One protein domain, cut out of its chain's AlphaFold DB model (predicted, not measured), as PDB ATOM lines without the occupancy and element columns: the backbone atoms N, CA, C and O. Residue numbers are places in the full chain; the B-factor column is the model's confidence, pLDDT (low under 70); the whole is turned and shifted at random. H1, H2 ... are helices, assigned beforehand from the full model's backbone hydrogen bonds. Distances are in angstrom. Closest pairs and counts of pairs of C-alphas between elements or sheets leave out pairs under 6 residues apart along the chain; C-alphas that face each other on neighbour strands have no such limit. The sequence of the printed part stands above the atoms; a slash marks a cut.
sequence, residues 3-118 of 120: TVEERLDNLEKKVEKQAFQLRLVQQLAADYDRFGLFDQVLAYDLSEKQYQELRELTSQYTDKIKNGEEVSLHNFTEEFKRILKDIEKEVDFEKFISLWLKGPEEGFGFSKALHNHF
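What this domain is: This is residues 3 to 118 of the 120 residues of a protein of Bacillus subtilis (strain 168) (UniProt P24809). Picture a long straight helix, H1, running along one side of a body of smaller helices, with residues 3 to 12 sticking out as a free end. After H1 the path folds back through the short H2 and H3 to two helical hairpins, H4 with H5 and H6 with H7, set crosswise to each other. The 116 printed residues hold seven named helices, H1 to H7 in chain order, and no named strand: the class is all helix. The whole is compact, with a radius of gyration of the C-alphas of 15.5 A, and elongated, spanning 51 by 33 by 24 A.

How they stand to each other: Begin with H1, residues 4 to 30; with residues 27 to 28 alone it only just touches H2, residues 32 to 35, with 3 pairs of C-alphas within 8 A and only at the corner, closest at Leu 28 and Phe 35, 5.3 A. With residues 21 to 28 alone, H1 touches H3, residues 38 to 43, at a steep tilt of 48 degrees, opposite ways; the closest C-alphas, of Leu 24 and Phe 38, are 6.1 A apart. H1 is close to but not clearly touching H4, residues 48 to 66, closest at C-alphas 20 and 48, 6.1 A. H4 forms a hairpin with H5, residues 73 to 83, at a shallow tilt of 22 degrees; look at the closest C-alphas, of Gln 50 and Ile 83, 6.0 A apart. H5 touches H6, residues 93 to 102, about perpendicular at 79 degrees, closest at C-alphas 77 and 93, 7.3 A. H6 forms a hairpin with H7, residues 112 to 118, at a tilt of 36 degrees, only just steep, closest at C-alphas 101 and 115, 5.1 A. H7 touches residues 58 to 65 of H4 alone, about perpendicular at 75 degrees, closest at C-alphas 62 and 114, 6.0 A. The helix packing is mostly crossed, few touching pairs being at a shallow tilt. H1 is apart from H5, H6 and H7. Every O i to N i+4 pair is within hydrogen-bond range in H1, H3, H4, H5, H6 and H7; H2 is too short for such a pair.

Where its parts are: Find C-alpha 4 at (-19.723, -30.581, -45.884); from there H1 runs 39.0 A to C-alpha 30. H4 starts at C-alpha 48 (-35.469, -34.035, -27.294) and runs 27.0 A; H5 measures 15.4 A and H6 13.8 A. H7 ends at C-alpha 118 (-61.030, -35.460, -25.500).

The domain as a whole: The farthest C-alphas, of Val 4 and Gly 68, are 52.0 A apart. The printed part has no cut and no long link. Look for low confidence at residues 104 to 108, under pLDDT 70.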
ATOM      1  N   THR A   3     -23.516 -29.465 -48.812       89.85
ATOM      2  CA  THR A   3     -22.193 -29.010 -48.373       89.85
ATOM      3  C   THR A   3     -21.640 -29.914 -47.267       89.85
ATOM      4  O   THR A   3     -22.365 -30.702 -46.655       89.85
ATOM      5  N   VAL A   4     -20.328 -29.853 -47.017       92.86
ATOM      6  CA  VAL A   4     -19.723 -30.581 -45.884       92.86
ATOM      7  C   VAL A   4     -20.312 -30.090 -44.561       92.86
ATOM      8  O   VAL A   4     -20.611 -30.915 -43.706       92.86
ATOM      9  N   GLU A   5     -20.542 -28.783 -44.435       92.46
ATOM     10  CA  GLU A   5     -21.171 -28.152 -43.269       92.46
ATOM     11  C   GLU A   5     -22.574 -28.721 -43.028       92.46
ATOM     12  O   GLU A   5     -22.822 -29.312 -41.986       92.46
ATOM     13  N   GLU A   6     -23.446 -28.716 -44.041       91.91
ATOM     14  CA  GLU A   6     -24.790 -29.302 -43.924       91.91
ATOM     15  C   GLU A   6     -24.760 -30.805 -43.588       91.91
ATOM     16  O   GLU A   6     -25.660 -31.324 -42.926       91.91
ATOM     17  N   ARG A   7     -23.745 -31.551 -44.049       90.81
ATOM     18  CA  ARG A   7     -23.577 -32.966 -43.669       90.81
ATOM     19  C   ARG A   7     -23.181 -33.114 -42.204       90.81
ATOM     20  O   ARG A   7     -23.713 -34.008 -41.550       90.81
ATOM     21  N   LEU A   8     -22.262 -32.282 -41.713       94.55
ATOM     22  CA  LEU A   8     -21.830 -32.291 -40.315       94.55
ATOM     23  C   LEU A   8     -22.983 -31.896 -39.388       94.55
ATOM     24  O   LEU A   8     -23.270 -32.650 -38.465       94.55
ATOM     25  N   ASP A   9     -23.728 -30.841 -39.718       92.83
ATOM     26  CA  ASP A   9     -24.908 -30.408 -38.958       92.83
ATOM     27  C   ASP A   9     -25.973 -31.514 -38.870       92.83
ATOM     28  O   ASP A   9     -26.601 -31.734 -37.833       92.83
ATOM     29  N   ASN A  10     -26.196 -32.247 -39.966       90.68
ATOM     30  CA  ASN A  10     -27.132 -33.372 -39.977       90.68
ATOM     31  C   ASN A  10     -26.631 -34.564 -39.147       90.68
ATOM     32  O   ASN A  10     -27.443 -35.272 -38.549       90.68
ATOM     33  N   LEU A  11     -25.319 -34.816 -39.120       93.85
ATOM     34  CA  LEU A  11     -24.731 -35.856 -38.273       93.85
ATOM     35  C   LEU A  11     -24.814 -35.476 -36.794       93.85
ATOM     36  O   LEU A  11     -25.187 -36.325 -35.990       93.85
ATOM     37  N   GLU A  12     -24.545 -34.219 -36.447       93.31
ATOM     38  CA  GLU A  12     -24.657 -33.707 -35.080       93.31
ATOM     39  C   GLU A  12     -26.082 -33.884 -34.542       93.31
ATOM     40  O   GLU A  12     -26.273 -34.565 -33.536       93.31
ATOM     41  N   LYS A  13     -27.100 -33.441 -35.293       91.04
ATOM     42  CA  LYS A  13     -28.518 -33.642 -34.929       91.04
ATOM     43  C   LYS A  13     -28.889 -35.118 -34.739       91.04
ATOM     44  O   LYS A  13     -29.683 -35.455 -33.861       91.04
ATOM     45  N   LYS A  14     -28.329 -36.020 -35.557       91.46
ATOM     46  CA  LYS A  14     -28.546 -37.472 -35.414       91.46
ATOM     47  C   LYS A  14     -27.910 -38.014 -34.137       91.46
ATOM     48  O   LYS A  14     -28.552 -38.796 -33.438       91.46
ATOM     49  N   VAL A  15     -26.687 -37.591 -33.824       94.49
ATOM     50  CA  VAL A  15     -25.979 -37.992 -32.599       94.49
ATOM     51  C   VAL A  15     -26.709 -37.476 -31.359       94.49
ATOM     52  O   VAL A  15     -26.930 -38.247 -30.427       94.49
ATOM     53  N   GLU A  16     -27.159 -36.220 -31.356       94.64
ATOM     54  CA  GLU A  16     -27.956 -35.643 -30.266       94.64
ATOM     55  C   GLU A  16     -29.250 -36.428 -30.024       94.64
ATOM     56  O   GLU A  16     -29.563 -36.791 -28.886       94.64
ATOM     57  N   LYS A  17     -29.979 -36.755 -31.099       93.62
ATOM     58  CA  LYS A  17     -31.204 -37.558 -31.025       93.62
ATOM     59  C   LYS A  17     -30.937 -38.946 -30.446       93.62
ATOM     60  O   LYS A  17     -31.645 -39.373 -29.537       93.62
ATOM     61  N   GLN A  18     -29.899 -39.633 -30.920       93.96
ATOM     62  CA  GLN A  18     -29.516 -40.950 -30.405       93.96
ATOM     63  C   GLN A  18     -29.092 -40.889 -28.932       93.96
ATOM     64  O   GLN A  18     -29.480 -41.750 -28.143       93.96
ATOM     65  N   ALA A  19     -28.344 -39.856 -28.536       96.37
ATOM     66  CA  ALA A  19     -27.958 -39.641 -27.146       96.37
ATOM     67  C   ALA A  19     -29.182 -39.410 -26.249       96.37
ATOM     68  O   ALA A  19     -29.248 -39.962 -25.151       96.37
ATOM     69  N   PHE A  20     -30.166 -38.635 -26.712       96.88
ATOM     70  CA  PHE A  20     -31.440 -38.461 -26.015       96.88
ATOM     71  C   PHE A  20     -32.196 -39.786 -25.864       96.88
ATOM     72  O   PHE A  20     -32.563 -40.150 -24.748       96.88
ATOM     73  N   GLN A  21     -32.357 -40.551 -26.945       94.56
ATOM     74  CA  GLN A  21     -33.030 -41.852 -26.905       94.56
ATOM     75  C   GLN A  21     -32.350 -42.836 -25.953       94.56
ATOM     76  O   GLN A  21     -33.027 -43.531 -25.199       94.56
ATOM     77  N   LEU A  22     -31.016 -42.855 -25.920       96.20
ATOM     78  CA  LEU A  22     -30.273 -43.692 -24.985       96.20
ATOM     79  C   LEU A  22     -30.567 -43.319 -23.524       96.20
ATOM     80  O   LEU A  22     -30.744 -44.216 -22.700       96.20
ATOM     81  N   ARG A  23     -30.674 -42.020 -23.201       96.12
ATOM     82  CA  ARG A  23     -31.064 -41.572 -21.851       96.12
ATOM     83  C   ARG A  23     -32.461 -42.065 -21.473       96.12
ATOM     84  O   ARG A  23     -32.645 -42.528 -20.350       96.12
ATOM     85  N   LEU A  24     -33.418 -42.024 -22.401       94.72
ATOM     86  CA  LEU A  24     -34.775 -42.530 -22.165       94.72
ATOM     87  C   LEU A  24     -34.790 -44.040 -21.904       94.72
ATOM     88  O   LEU A  24     -35.427 -44.492 -20.958       94.72
ATOM     89  N   VAL A  25     -34.048 -44.818 -22.700       94.62
ATOM     90  CA  VAL A  25     -33.914 -46.273 -22.507       94.62
ATOM     91  C   VAL A  25     -33.290 -46.592 -21.148       94.62
ATOM     92  O   VAL A  25     -33.759 -47.489 -20.453       94.62
ATOM     93  N   GLN A  26     -32.263 -45.846 -20.733       94.61
ATOM     94  CA  GLN A  26     -31.651 -46.009 -19.411       94.61
ATOM     95  C   GLN A  26     -32.641 -45.719 -18.275       94.61
ATOM     96  O   GLN A  26     -32.635 -46.428 -17.272       94.61
ATOM     97  N   GLN A  27     -33.502 -44.709 -18.433       92.01
ATOM     98  CA  GLN A  27     -34.552 -44.391 -17.462       92.01
ATOM     99  C   GLN A  27     -35.620 -45.491 -17.411       92.01
ATOM    100  O   GLN A  27     -35.924 -45.968 -16.322       92.01
ATOM    101  N   LEU A  28     -36.110 -45.965 -18.562       90.07
ATOM    102  CA  LEU A  28     -37.031 -47.108 -18.643       90.07
ATOM    103  C   LEU A  28     -36.458 -48.365 -17.980       90.07
ATOM    104  O   LEU A  28     -37.163 -49.054 -17.254       90.07
ATOM    105  N   ALA A  29     -35.173 -48.652 -18.199       91.60
ATOM    106  CA  ALA A  29     -34.506 -49.801 -17.596       91.60
ATOM    107  C   ALA A  29     -34.336 -49.665 -16.073       91.60
ATOM    108  O   ALA A  29     -34.275 -50.675 -15.374       91.60
ATOM    109  N   ALA A  30     -34.233 -48.436 -15.560       91.66
ATOM    110  CA  ALA A  30     -34.098 -48.180 -14.132       91.66
ATOM    111  C   ALA A  30     -35.432 -48.316 -13.382       91.66
ATOM    112  O   ALA A  30     -35.438 -48.816 -12.258       91.66
ATOM    113  N   ASP A  31     -36.536 -47.855 -13.978       86.44
ATOM    114  CA  ASP A  31     -37.871 -47.871 -13.371       86.44
ATOM    115  C   ASP A  31     -38.953 -47.756 -14.459       86.44
ATOM    116  O   ASP A  31     -39.404 -46.664 -14.820       86.44
ATOM    117  N   TYR A  32     -39.338 -48.898 -15.026       84.72
ATOM    118  CA  TYR A  32     -40.303 -48.939 -16.122       84.72
ATOM    119  C   TYR A  32     -41.670 -48.386 -15.702       84.72
ATOM    120  O   TYR A  32     -42.263 -47.602 -16.437       84.72
ATOM    121  N   ASP A  33     -42.139 -48.719 -14.499       81.71
ATOM    122  CA  ASP A  33     -43.450 -48.287 -14.005       81.71
ATOM    123  C   ASP A  33     -43.540 -46.759 -13.915       81.71
ATOM    124  O   ASP A  33     -44.562 -46.154 -14.250       81.71
ATOM    125  N   ARG A  34     -42.442 -46.108 -13.513       80.31
ATOM    126  CA  ARG A  34     -42.358 -44.647 -13.449       80.31
ATOM    127  C   ARG A  34     -42.158 -43.987 -14.809       80.31
ATOM    128  O   ARG A  34     -42.646 -42.876 -15.021       80.31
ATOM    129  N   PHE A  35     -41.391 -44.614 -15.696       84.78
ATOM    130  CA  PHE A  35     -40.928 -43.996 -16.940       84.78
ATOM    131  C   PHE A  35     -41.583 -44.555 -18.204       84.78
ATOM    132  O   PHE A  35     -41.212 -44.129 -19.294       84.78
ATOM    133  N   GLY A  36     -42.587 -45.428 -18.088       82.32
ATOM    134  CA  GLY A  36     -43.236 -46.124 -19.209       82.32
ATOM    135  C   GLY A  36     -43.773 -45.208 -20.313       82.32
ATOM    136  O   GLY A  36     -43.894 -45.613 -21.464       82.32
ATOM    137  N   LEU A  37     -44.011 -43.925 -20.017       84.41
ATOM    138  CA  LEU A  37     -44.337 -42.919 -21.032       84.41
ATOM    139  C   LEU A  37     -43.256 -42.726 -22.099       84.41
ATOM    140  O   LEU A  37     -43.561 -42.322 -23.223       84.41
ATOM    141  N   PHE A  38     -41.997 -43.009 -21.771       90.04
ATOM    142  CA  PHE A  38     -40.888 -42.894 -22.707       90.04
ATOM    143  C   PHE A  38     -40.945 -43.933 -23.824       90.04
ATOM    144  O   PHE A  38     -40.373 -43.676 -24.883       90.04
ATOM    145  N   ASP A  39     -41.711 -45.019 -23.668       86.79
ATOM    146  CA  ASP A  39     -41.976 -45.950 -24.768       86.79
ATOM    147  C   ASP A  39     -42.615 -45.233 -25.957       86.79
ATOM    148  O   ASP A  39     -42.246 -45.495 -27.098       86.79
ATOM    149  N   GLN A  40     -43.513 -44.272 -25.713       86.75
ATOM    150  CA  GLN A  40     -44.131 -43.498 -26.791       86.75
ATOM    151  C   GLN A  40     -43.111 -42.568 -27.460       86.75
ATOM    152  O   GLN A  40     -43.056 -42.462 -28.682       86.75
ATOM    153  N   VAL A  41     -42.243 -41.938 -26.669       91.30
ATOM    154  CA  VAL A  41     -41.185 -41.054 -27.182       91.30
ATOM    155  C   VAL A  41     -40.206 -41.830 -28.076       91.30
ATOM    156  O   VAL A  41     -39.811 -41.343 -29.138       91.30
ATOM    157  N   LEU A  42     -39.857 -43.057 -27.679       90.69
ATOM    158  CA  LEU A  42     -38.989 -43.959 -28.436       90.69
ATOM    159  C   LEU A  42     -39.686 -44.545 -29.669       90.69
ATOM    160  O   LEU A  42     -39.116 -44.531 -30.761       90.69
ATOM    161  N   ALA A  43     -40.924 -45.025 -29.531       87.61
ATOM    162  CA  ALA A  43     -41.682 -45.643 -30.620       87.61
ATOM    163  C   ALA A  43     -41.873 -44.680 -31.799       87.61
ATOM    164  O   ALA A  43     -41.678 -45.063 -32.960       87.61
ATOM    165  N   TYR A  44     -42.169 -43.414 -31.504       88.89
ATOM    166  CA  TYR A  44     -42.340 -42.365 -32.506       88.89
ATOM    167  C   TYR A  44     -41.038 -41.648 -32.878       88.89
ATOM    168  O   TYR A  44     -41.068 -40.714 -33.667       88.89
ATOM    169  N   ASP A  45     -39.886 -42.119 -32.390       91.34
ATOM    170  CA  ASP A  45     -38.570 -41.609 -32.777       91.34
ATOM    171  C   ASP A  45     -38.467 -40.078 -32.604       91.34
ATOM    172  O   ASP A  45     -38.047 -39.349 -33.504       91.34
ATOM    173  N   LEU A  46     -38.902 -39.569 -31.447       93.10
ATOM    174  CA  LEU A  46     -38.907 -38.132 -31.174       93.10
ATOM    175  C   LEU A  46     -37.503 -37.619 -30.830       93.10
ATOM    176  O   LEU A  46     -36.717 -38.286 -30.156       93.10
ATOM    177  N   SER A  47     -37.201 -36.394 -31.257       93.92
ATOM    178  CA  SER A  47     -36.064 -35.628 -30.732       93.92
ATOM    179  C   SER A  47     -36.366 -35.055 -29.344       93.92
ATOM    180  O   SER A  47     -37.527 -34.897 -28.960       93.92
ATOM    181  N   GLU A  48     -35.318 -34.674 -28.608       95.29
ATOM    182  CA  GLU A  48     -35.469 -34.035 -27.294       95.29
ATOM    183  C   GLU A  48     -36.311 -32.760 -27.376       95.29
ATOM    184  O   GLU A  48     -37.203 -32.549 -26.558       95.29
ATOM    185  N   LYS A  49     -36.089 -31.948 -28.415       94.49
ATOM    186  CA  LYS A  49     -36.866 -30.733 -28.667       94.49
ATOM    187  C   LYS A  49     -38.356 -31.037 -28.842       94.49
ATOM    188  O   LYS A  49     -39.172 -30.451 -28.140       94.49
ATOM    189  N   GLN A  50     -38.699 -31.978 -29.724       94.77
ATOM    190  CA  GLN A  50     -40.093 -32.374 -29.962       94.77
ATOM    191  C   GLN A  50     -40.753 -32.886 -28.682       94.77
ATOM    192  O   GLN A  50     -41.868 -32.492 -28.359       94.77
ATOM    193  N   TYR A  51     -40.047 -33.724 -27.923       94.62
ATOM    194  CA  TYR A  51     -40.530 -34.220 -26.641       94.62
ATOM    195  C   TYR A  51     -40.848 -33.081 -25.656       94.62
ATOM    196  O   TYR A  51     -41.933 -33.064 -25.073       94.62
ATOM    197  N   GLN A  52     -39.939 -32.113 -25.485       95.22
ATOM    198  CA  GLN A  52     -40.158 -30.988 -24.568       95.22
ATOM    199  C   GLN A  52     -41.302 -30.080 -25.031       95.22
ATOM    200  O   GLN A  52     -42.145 -29.718 -24.212       95.22
ATOM    201  N   GLU A  53     -41.379 -29.770 -26.328       96.95
ATOM    202  CA  GLU A  53     -42.460 -28.961 -26.904       96.95
ATOM    203  C   GLU A  53     -43.829 -29.639 -26.728       96.95
ATOM    204  O   GLU A  53     -44.793 -28.988 -26.323       96.95
ATOM    205  N   LEU A  54     -43.927 -30.956 -26.946       96.24
ATOM    206  CA  LEU A  54     -45.163 -31.710 -26.701       96.24
ATOM    207  C   LEU A  54     -45.540 -31.750 -25.216       96.24
ATOM    208  O   LEU A  54     -46.723 -31.657 -24.869       96.24
ATOM    209  N   ARG A  55     -44.553 -31.878 -24.321       94.38
ATOM    210  CA  ARG A  55     -44.781 -31.851 -22.869       94.38
ATOM    211  C   ARG A  55     -45.317 -30.489 -22.429       94.38
ATOM    212  O   ARG A  55     -46.239 -30.425 -21.618       94.38
ATOM    213  N   GLU A  56     -44.755 -29.414 -22.970       97.05
ATOM    214  CA  GLU A  56     -45.201 -28.049 -22.705       97.05
ATOM    215  C   GLU A  56     -46.613 -27.807 -23.246       97.05
ATOM    216  O   GLU A  56     -47.479 -27.375 -22.484       97.05
ATOM    217  N   LEU A  57     -46.887 -28.192 -24.499       97.68
ATOM    218  CA  LEU A  57     -48.223 -28.132 -25.102       97.68
ATOM    219  C   LEU A  57     -49.262 -28.862 -24.237       97.68
ATOM    220  O   LEU A  57     -50.334 -28.330 -23.945       97.68
ATOM    221  N   THR A  58     -48.927 -30.070 -23.778       96.34
ATOM    222  CA  THR A  58     -49.805 -30.872 -22.914       96.34
ATOM    223  C   THR A  58     -50.065 -30.177 -21.574       96.34
ATOM    224  O   THR A  58     -51.205 -30.159 -21.106       96.34
ATOM    225  N   SER A  59     -49.044 -29.567 -20.963       95.68
ATOM    226  CA  SER A  59     -49.208 -28.800 -19.720       95.68
ATOM    227  C   SER A  59     -50.122 -27.594 -19.927       95.68
ATOM    228  O   SER A  59     -51.071 -27.422 -19.169       95.68
ATOM    229  N   GLN A  60     -49.896 -26.813 -20.989       97.17
ATOM    230  CA  GLN A  60     -50.690 -25.623 -21.302       97.17
ATOM    231  C   GLN A  60     -52.176 -25.963 -21.473       97.17
ATOM    232  O   GLN A  60     -53.034 -25.314 -20.878       97.17
ATOM    233  N   TYR A  61     -52.500 -27.012 -22.233       97.45
ATOM    234  CA  TYR A  61     -53.888 -27.452 -22.407       97.45
ATOM    235  C   TYR A  61     -54.493 -28.036 -21.124       97.45
ATOM    236  O   TYR A  61     -55.675 -27.833 -20.851       97.45
ATOM    237  N   THR A  62     -53.691 -28.722 -20.306       95.04
ATOM    238  CA  THR A  62     -54.144 -29.223 -19.001       95.04
ATOM    239  C   THR A  62     -54.499 -28.066 -18.067       95.04
ATOM    240  O   THR A  62     -55.494 -28.140 -17.349       95.04
ATOM    241  N   ASP A  63     -53.713 -26.990 -18.078       96.00
ATOM    242  CA  ASP A  63     -53.963 -25.820 -17.239       96.00
ATOM    243  C   ASP A  63     -55.168 -25.006 -17.729       96.00
ATOM    244  O   ASP A  63     -55.972 -24.579 -16.903       96.00
ATOM    245  N   LYS A  64     -55.387 -24.908 -19.050       96.63
ATOM    246  CA  LYS A  64     -56.630 -24.362 -19.624       96.63
ATOM    247  C   LYS A  64     -57.872 -25.083 -19.088       96.63
ATOM    248  O   LYS A  64     -58.783 -24.429 -18.589       96.63
ATOM    249  N   ILE A  65     -57.875 -26.424 -19.084       93.03
ATOM    250  CA  ILE A  65     -58.979 -27.213 -18.502       93.03
ATOM    251  C   ILE A  65     -59.173 -26.886 -17.018       93.03
ATOM    252  O   ILE A  65     -60.302 -26.665 -16.582       93.03
ATOM    253  N   LYS A  66     -58.093 -26.836 -16.224       92.51
ATOM    254  CA  LYS A  66     -58.181 -26.518 -14.785       92.51
ATOM    255  C   LYS A  66     -58.759 -25.125 -14.522       92.51
ATOM    256  O   LYS A  66     -59.434 -24.940 -13.514       92.51
ATOM    257  N   ASN A  67     -58.502 -24.174 -15.416       94.58
ATOM    258  CA  ASN A  67     -59.005 -22.805 -15.332       94.58
ATOM    259  C   ASN A  67     -60.422 -22.640 -15.912       94.58
ATOM    260  O   ASN A  67     -60.955 -21.532 -15.892       94.58
ATOM    261  N   GLY A  68     -61.041 -23.716 -16.414       93.13
ATOM    262  CA  GLY A  68     -62.370 -23.676 -17.029       93.13
ATOM    263  C   GLY A  68     -62.390 -23.059 -18.430       93.13
ATOM    264  O   GLY A  68     -63.451 -22.655 -18.897       93.13
ATOM    265  N   GLU A  69     -61.236 -22.964 -19.094       95.26
ATOM    266  CA  GLU A  69     -61.152 -22.531 -20.487       95.26
ATOM    267  C   GLU A  69     -61.588 -23.659 -21.431       95.26
ATOM    268  O   GLU A  69     -61.309 -24.841 -21.205       95.26
ATOM    269  N   GLU A  70     -62.243 -23.294 -22.533       92.13
ATOM    270  CA  GLU A  70     -62.601 -24.252 -23.576       92.13
ATOM    271  C   GLU A  70     -61.357 -24.704 -24.349       92.13
ATOM    272  O   GLU A  70     -60.584 -23.902 -24.879       92.13
ATOM    273  N   VAL A  71     -61.189 -26.020 -24.462       95.37
ATOM    274  CA  VAL A  71     -60.161 -26.649 -25.294       95.37
ATOM    275  C   VAL A  71     -60.797 -27.665 -26.235       95.37
ATOM    276  O   VAL A  71     -61.760 -28.342 -25.871       95.37
ATOM    277  N   SER A  72     -60.242 -27.798 -27.441       95.07
ATOM    278  CA  SER A  72     -60.721 -28.743 -28.452       95.07
ATOM    279  C   SER A  72     -59.626 -29.726 -28.862       95.07
ATOM    280  O   SER A  72     -58.454 -29.357 -28.984       95.07
ATOM    281  N   LEU A  73     -60.027 -30.975 -29.126       95.71
ATOM    282  CA  LEU A  73     -59.123 -32.000 -29.653       95.71
ATOM    283  C   LEU A  73     -58.552 -31.587 -31.015       95.71
ATOM    284  O   LEU A  73     -57.391 -31.863 -31.298       95.71
ATOM    285  N   HIS A  74     -59.339 -30.888 -31.842       95.96
ATOM    286  CA  HIS A  74     -58.883 -30.392 -33.140       95.96
ATOM    287  C   HIS A  74     -57.690 -29.435 -32.998       95.96
ATOM    288  O   HIS A  74     -56.643 -29.689 -33.587       95.96
ATOM    289  N   ASN A  75     -57.807 -28.395 -32.164       96.21
ATOM    290  CA  ASN A  75     -56.726 -27.425 -31.970       96.21
ATOM    291  C   ASN A  75     -55.491 -28.091 -31.354       96.21
ATOM    292  O   ASN A  75     -54.377 -27.874 -31.829       96.21
ATOM    293  N   PHE A  76     -55.698 -28.964 -30.361       97.18
ATOM    294  CA  PHE A  76     -54.610 -29.731 -29.762       97.18
ATOM    295  C   PHE A  76     -53.882 -30.573 -30.816       97.18
ATOM    296  O   PHE A  76     -52.658 -30.536 -30.893       97.18
ATOM    297  N   THR A  77     -54.629 -31.277 -31.670       96.14
ATOM    298  CA  THR A  77     -54.081 -32.133 -32.728       96.14
ATOM    299  C   THR A  77     -53.286 -31.340 -33.761       96.14
ATOM    300  O   THR A  77     -52.207 -31.774 -34.158       96.14
ATOM    301  N   GLU A  78     -53.768 -30.174 -34.189       96.02
ATOM    302  CA  GLU A  78     -53.047 -29.342 -35.160       96.02
ATOM    303  C   GLU A  78     -51.748 -28.764 -34.578       96.02
ATOM    304  O   GLU A  78     -50.707 -28.774 -35.241       96.02
ATOM    305  N   GLU A  79     -51.752 -28.338 -33.313       96.94
ATOM    306  CA  GLU A  79     -50.527 -27.902 -32.636       96.94
ATOM    307  C   GLU A  79     -49.542 -29.059 -32.414       96.94
ATOM    308  O   GLU A  79     -48.336 -28.886 -32.617       96.94
ATOM    309  N   PHE A  80     -50.054 -30.248 -32.083       96.08
ATOM    310  CA  PHE A  80     -49.274 -31.475 -31.932       96.08
ATOM    311  C   PHE A  80     -48.597 -31.870 -33.254       96.08
ATOM    312  O   PHE A  80     -47.388 -32.109 -33.296       96.08
ATOM    313  N   LYS A  81     -49.342 -31.857 -34.369       95.07
ATOM    314  CA  LYS A  81     -48.811 -32.100 -35.721       95.07
ATOM    315  C   LYS A  81     -47.740 -31.088 -36.112       95.07
ATOM    316  O   LYS A  81     -46.733 -31.469 -36.699       95.07
ATOM    317  N   ARG A  82     -47.922 -29.807 -35.774       95.75
ATOM    318  CA  ARG A  82     -46.942 -28.752 -36.078       95.75
ATOM    319  C   ARG A  82     -45.589 -29.011 -35.412       95.75
ATOM    320  O   ARG A  82     -44.562 -28.761 -36.040       95.75
ATOM    321  N   ILE A  83     -45.584 -29.514 -34.176       95.89
ATOM    322  CA  ILE A  83     -44.355 -29.903 -33.460       95.89
ATOM    323  C   ILE A  83     -43.700 -31.119 -34.137       95.89
ATOM    324  O   ILE A  83     -42.478 -31.203 -34.260       95.89
ATOM    325  N   LEU A  84     -44.513 -32.040 -34.653       93.94
ATOM    326  CA  LEU A  84     -44.057 -33.267 -35.307       93.94
ATOM    327  C   LEU A  84     -43.915 -33.174 -36.831       93.94
ATOM    328  O   LEU A  84     -43.757 -34.199 -37.481       93.94
ATOM    329  N   LYS A  85     -43.918 -31.974 -37.415       88.66
ATOM    330  CA  LYS A  85     -43.903 -31.778 -38.876       88.66
ATOM    331  C   LYS A  85     -42.724 -32.445 -39.607       88.66
ATOM    332  O   LYS A  85     -42.842 -32.742 -40.789       88.66
ATOM    333  N   ASP A  86     -41.614 -32.670 -38.904       84.61
ATOM    334  CA  ASP A  86     -40.372 -33.233 -39.447       84.61
ATOM    335  C   ASP A  86     -40.188 -34.723 -39.075       84.61
ATOM    336  O   ASP A  86     -39.084 -35.258 -39.164       84.61
ATOM    337  N   ILE A  87     -41.243 -35.401 -38.598       84.63
ATOM    338  CA  ILE A  87     -41.185 -36.835 -38.293       84.63
ATOM    339  C   ILE A  87     -41.151 -37.656 -39.590       84.63
ATOM    340  O   ILE A  87     -41.982 -37.483 -40.476       84.63
ATOM    341  N   GLU A  88     -40.180 -38.565 -39.711       74.51
ATOM    342  CA  GLU A  88     -40.020 -39.393 -40.918       74.51
ATOM    343  C   GLU A  88     -41.043 -40.541 -40.995       74.51
ATOM    344  O   GLU A  88     -41.275 -41.103 -42.066       74.51
ATOM    345  N   LYS A  89     -41.643 -40.918 -39.860       80.67
ATOM    346  CA  LYS A  89     -42.600 -42.028 -39.772       80.67
ATOM    347  C   LYS A  89     -44.004 -41.578 -40.169       80.67
ATOM    348  O   LYS A  89     -44.425 -40.476 -39.836       80.67
ATOM    349  N   GLU A  90     -44.757 -42.468 -40.807       83.17
ATOM    350  CA  GLU A  90     -46.205 -42.309 -40.934       83.17
ATOM    351  C   GLU A  90     -46.847 -42.447 -39.544       83.17
ATOM    352  O   GLU A  90     -46.601 -43.423 -38.829       83.17
ATOM    353  N   VAL A  91     -47.623 -41.442 -39.133       86.44
ATOM    354  CA  VAL A  91     -48.184 -41.343 -37.779       86.44
ATOM    355  C   VAL A  91     -49.704 -41.263 -37.841       86.44
ATOM    356  O   VAL A  91     -50.267 -40.305 -38.368       86.44
ATOM    357  N   ASP A  92     -50.369 -42.233 -37.215       90.56
ATOM    358  CA  ASP A  92     -51.761 -42.090 -36.783       90.56
ATOM    359  C   ASP A  92     -51.797 -41.159 -35.561       90.56
ATOM    360  O   ASP A  92     -51.521 -41.570 -34.428       90.56
ATOM    361  N   PHE A  93     -52.060 -39.875 -35.815       91.14
ATOM    362  CA  PHE A  93     -52.024 -38.835 -34.788       91.14
ATOM    363  C   PHE A  93     -53.111 -39.002 -33.732       91.14
ATOM    364  O   PHE A  93     -52.862 -38.674 -32.578       91.14
ATOM    365  N   GLU A  94     -54.289 -39.511 -34.087       89.97
ATOM    366  CA  GLU A  94     -55.372 -39.692 -33.119       89.97
ATOM    367  C   GLU A  94     -55.003 -40.785 -32.115       89.97
ATOM    368  O   GLU A  94     -55.044 -40.569 -30.898       89.97
ATOM    369  N   LYS A  95     -54.522 -41.927 -32.623       89.25
ATOM    370  CA  LYS A  95     -54.006 -43.006 -31.781       89.25
ATOM    371  C   LYS A  95     -52.817 -42.544 -30.945       89.25
ATOM    372  O   LYS A  95     -52.762 -42.845 -29.753       89.25
ATOM    373  N   PHE A  96     -51.881 -41.807 -31.546       91.18
ATOM    374  CA  PHE A  96     -50.708 -41.322 -30.827       91.18
ATOM    375  C   PHE A  96     -51.097 -40.353 -29.706       91.18
ATOM    376  O   PHE A  96     -50.677 -40.542 -28.571       91.18
ATOM    377  N   ILE A  97     -51.949 -39.363 -29.979       93.75
ATOM    378  CA  ILE A  97     -52.417 -38.411 -28.964       93.75
ATOM    379  C   ILE A  97     -53.132 -39.144 -27.826       93.75
ATOM    380  O   ILE A  97     -52.865 -38.864 -26.657       93.75
ATOM    381  N   SER A  98     -53.994 -40.112 -28.140       90.91
ATOM    382  CA  SER A  98     -54.680 -40.907 -27.118       90.91
ATOM    383  C   SER A  98     -53.687 -41.665 -26.225       90.91
ATOM    384  O   SER A  98     -53.753 -41.548 -25.000       90.91
ATOM    385  N   LEU A  99     -52.703 -42.360 -26.815       89.03
ATOM    386  CA  LEU A  99     -51.652 -43.074 -26.074       89.03
ATOM    387  C   LEU A  99     -50.738 -42.134 -25.281       89.03
ATOM    388  O   LEU A  99     -50.380 -42.436 -24.147       89.03
ATOM    389  N   TRP A 100     -50.385 -40.980 -25.841       92.14
ATOM    390  CA  TRP A 100     -49.588 -39.952 -25.177       92.14
ATOM    391  C   TRP A 100     -50.288 -39.432 -23.914       92.14
ATOM    392  O   TRP A 100     -49.687 -39.337 -22.841       92.14
ATOM    393  N   LEU A 101     -51.583 -39.124 -24.012       92.81
ATOM    394  CA  LEU A 101     -52.346 -38.549 -22.904       92.81
ATOM    395  C   LEU A 101     -52.771 -39.586 -21.860       92.81
ATOM    396  O   LEU A 101     -52.807 -39.245 -20.676       92.81
ATOM    397  N   LYS A 102     -53.079 -40.823 -22.275       86.92
ATOM    398  CA  LYS A 102     -53.494 -41.921 -21.385       86.92
ATOM    399  C   LYS A 102     -52.320 -42.657 -20.749       86.92
ATOM    400  O   LYS A 102     -52.428 -43.040 -19.589       86.92
ATOM    401  N   GLY A 103     -51.219 -42.811 -21.483       77.81
ATOM    402  CA  GLY A 103     -50.131 -43.735 -21.170       77.81
ATOM    403  C   GLY A 103     -50.374 -45.141 -21.741       77.81
ATOM    404  O   GLY A 103     -51.388 -45.366 -22.412       77.81
ATOM    405  N   PRO A 104     -49.447 -46.092 -21.501       69.05
ATOM    406  CA  PRO A 104     -49.660 -47.507 -21.820       69.05
ATOM    407  C   PRO A 104     -50.867 -48.078 -21.049       69.05
ATOM    408  O   PRO A 104     -51.403 -47.418 -20.159       69.05
ATOM    409  N   GLU A 105     -51.339 -49.281 -21.396       62.27
ATOM    410  CA  GLU A 105     -52.437 -49.931 -20.659       62.27
ATOM    411  C   GLU A 105     -52.118 -49.966 -19.151       62.27
ATOM    412  O   GLU A 105     -51.028 -50.366 -18.759       62.27
ATOM    413  N   GLU A 106     -53.043 -49.457 -18.325       57.48
ATOM    414  CA  GLU A 106     -52.890 -49.243 -16.867       57.48
ATOM    415  C   GLU A 106     -51.855 -48.184 -16.417       57.48
ATOM    416  O   GLU A 106     -51.721 -47.921 -15.222       57.48
ATOM    417  N   GLY A 107     -51.181 -47.507 -17.348       58.12
ATOM    418  CA  GLY A 107     -50.154 -46.505 -17.065       58.12
ATOM    419  C   GLY A 107     -50.670 -45.089 -16.780       58.12
ATOM    420  O   GLY A 107     -51.827 -44.737 -17.013       58.12
ATOM    421  N   PHE A 108     -49.763 -44.238 -16.294       68.56
ATOM    422  CA  PHE A 108     -49.981 -42.796 -16.175       68.56
ATOM    423  C   PHE A 108     -49.498 -42.095 -17.440       68.56
ATOM    424  O   PHE A 108     -48.302 -42.063 -17.698       68.56
ATOM    425  N   GLY A 109     -50.422 -41.528 -18.212       81.10
ATOM    426  CA  GLY A 109     -50.146 -40.649 -19.346       81.10
ATOM    427  C   GLY A 109     -49.580 -39.280 -18.976       81.10
ATOM    428  O   GLY A 109     -49.522 -38.919 -17.800       81.10
ATOM    429  N   PHE A 110     -49.244 -38.461 -19.980       87.94
ATOM    430  CA  PHE A 110     -48.819 -37.075 -19.728       87.94
ATOM    431  C   PHE A 110     -49.955 -36.193 -19.188       87.94
ATOM    432  O   PHE A 110     -49.681 -35.202 -18.512       87.94
ATOM    433  N   SER A 111     -51.223 -36.533 -19.456       91.72
ATOM    434  CA  SER A 111     -52.372 -35.860 -18.840       91.72
ATOM    435  C   SER A 111     -53.657 -36.678 -18.963       91.72
ATOM    436  O   SER A 111     -54.381 -36.607 -19.958       91.72
ATOM    437  N   LYS A 112     -54.000 -37.396 -17.886       87.82
ATOM    438  CA  LYS A 112     -55.275 -38.123 -17.773       87.82
ATOM    439  C   LYS A 112     -56.494 -37.198 -17.889       87.82
ATOM    440  O   LYS A 112     -57.523 -37.608 -18.410       87.82
ATOM    441  N   ALA A 113     -56.385 -35.955 -17.413       90.33
ATOM    442  CA  ALA A 113     -57.463 -34.972 -17.503       90.33
ATOM    443  C   ALA A 113     -57.774 -34.609 -18.962       90.33
ATOM    444  O   ALA A 113     -58.935 -34.640 -19.358       90.33
ATOM    445  N   LEU A 114     -56.738 -34.342 -19.768       93.47
ATOM    446  CA  LEU A 114     -56.906 -34.101 -21.200       93.47
ATOM    447  C   LEU A 114     -57.401 -35.342 -21.937       93.47
ATOM    448  O   LEU A 114     -58.267 -35.219 -22.796       93.47
ATOM    449  N   HIS A 115     -56.881 -36.527 -21.594       92.77
ATOM    450  CA  HIS A 115     -57.360 -37.779 -22.186       92.77
ATOM    451  C   HIS A 115     -58.868 -37.940 -21.989       92.77
ATOM    452  O   HIS A 115     -59.600 -38.116 -22.960       92.77
ATOM    453  N   ASN A 116     -59.331 -37.788 -20.746       90.42
ATOM    454  CA  ASN A 116     -60.747 -37.877 -20.421       90.42
ATOM    455  C   ASN A 116     -61.573 -36.800 -21.130       90.42
ATOM    456  O   ASN A 116     -62.652 -37.110 -21.601       90.42
ATOM    457  N   HIS A 117     -61.086 -35.558 -21.219       93.13
ATOM    458  CA  HIS A 117     -61.820 -34.466 -21.870       93.13
ATOM    459  C   HIS A 117     -61.980 -34.660 -23.385       93.13
ATOM    460  O   HIS A 117     -62.968 -34.220 -23.961       93.13
ATOM    461  N   PHE A 118     -61.000 -35.281 -24.047       93.84
ATOM    462  CA  PHE A 118     -61.030 -35.460 -25.500       93.84
ATOM    463  C   PHE A 118     -61.666 -36.770 -25.967       93.84
ATOM    464  O   PHE A 118     -62.204 -36.795 -27.072       93.84
TER     465      PHE A 118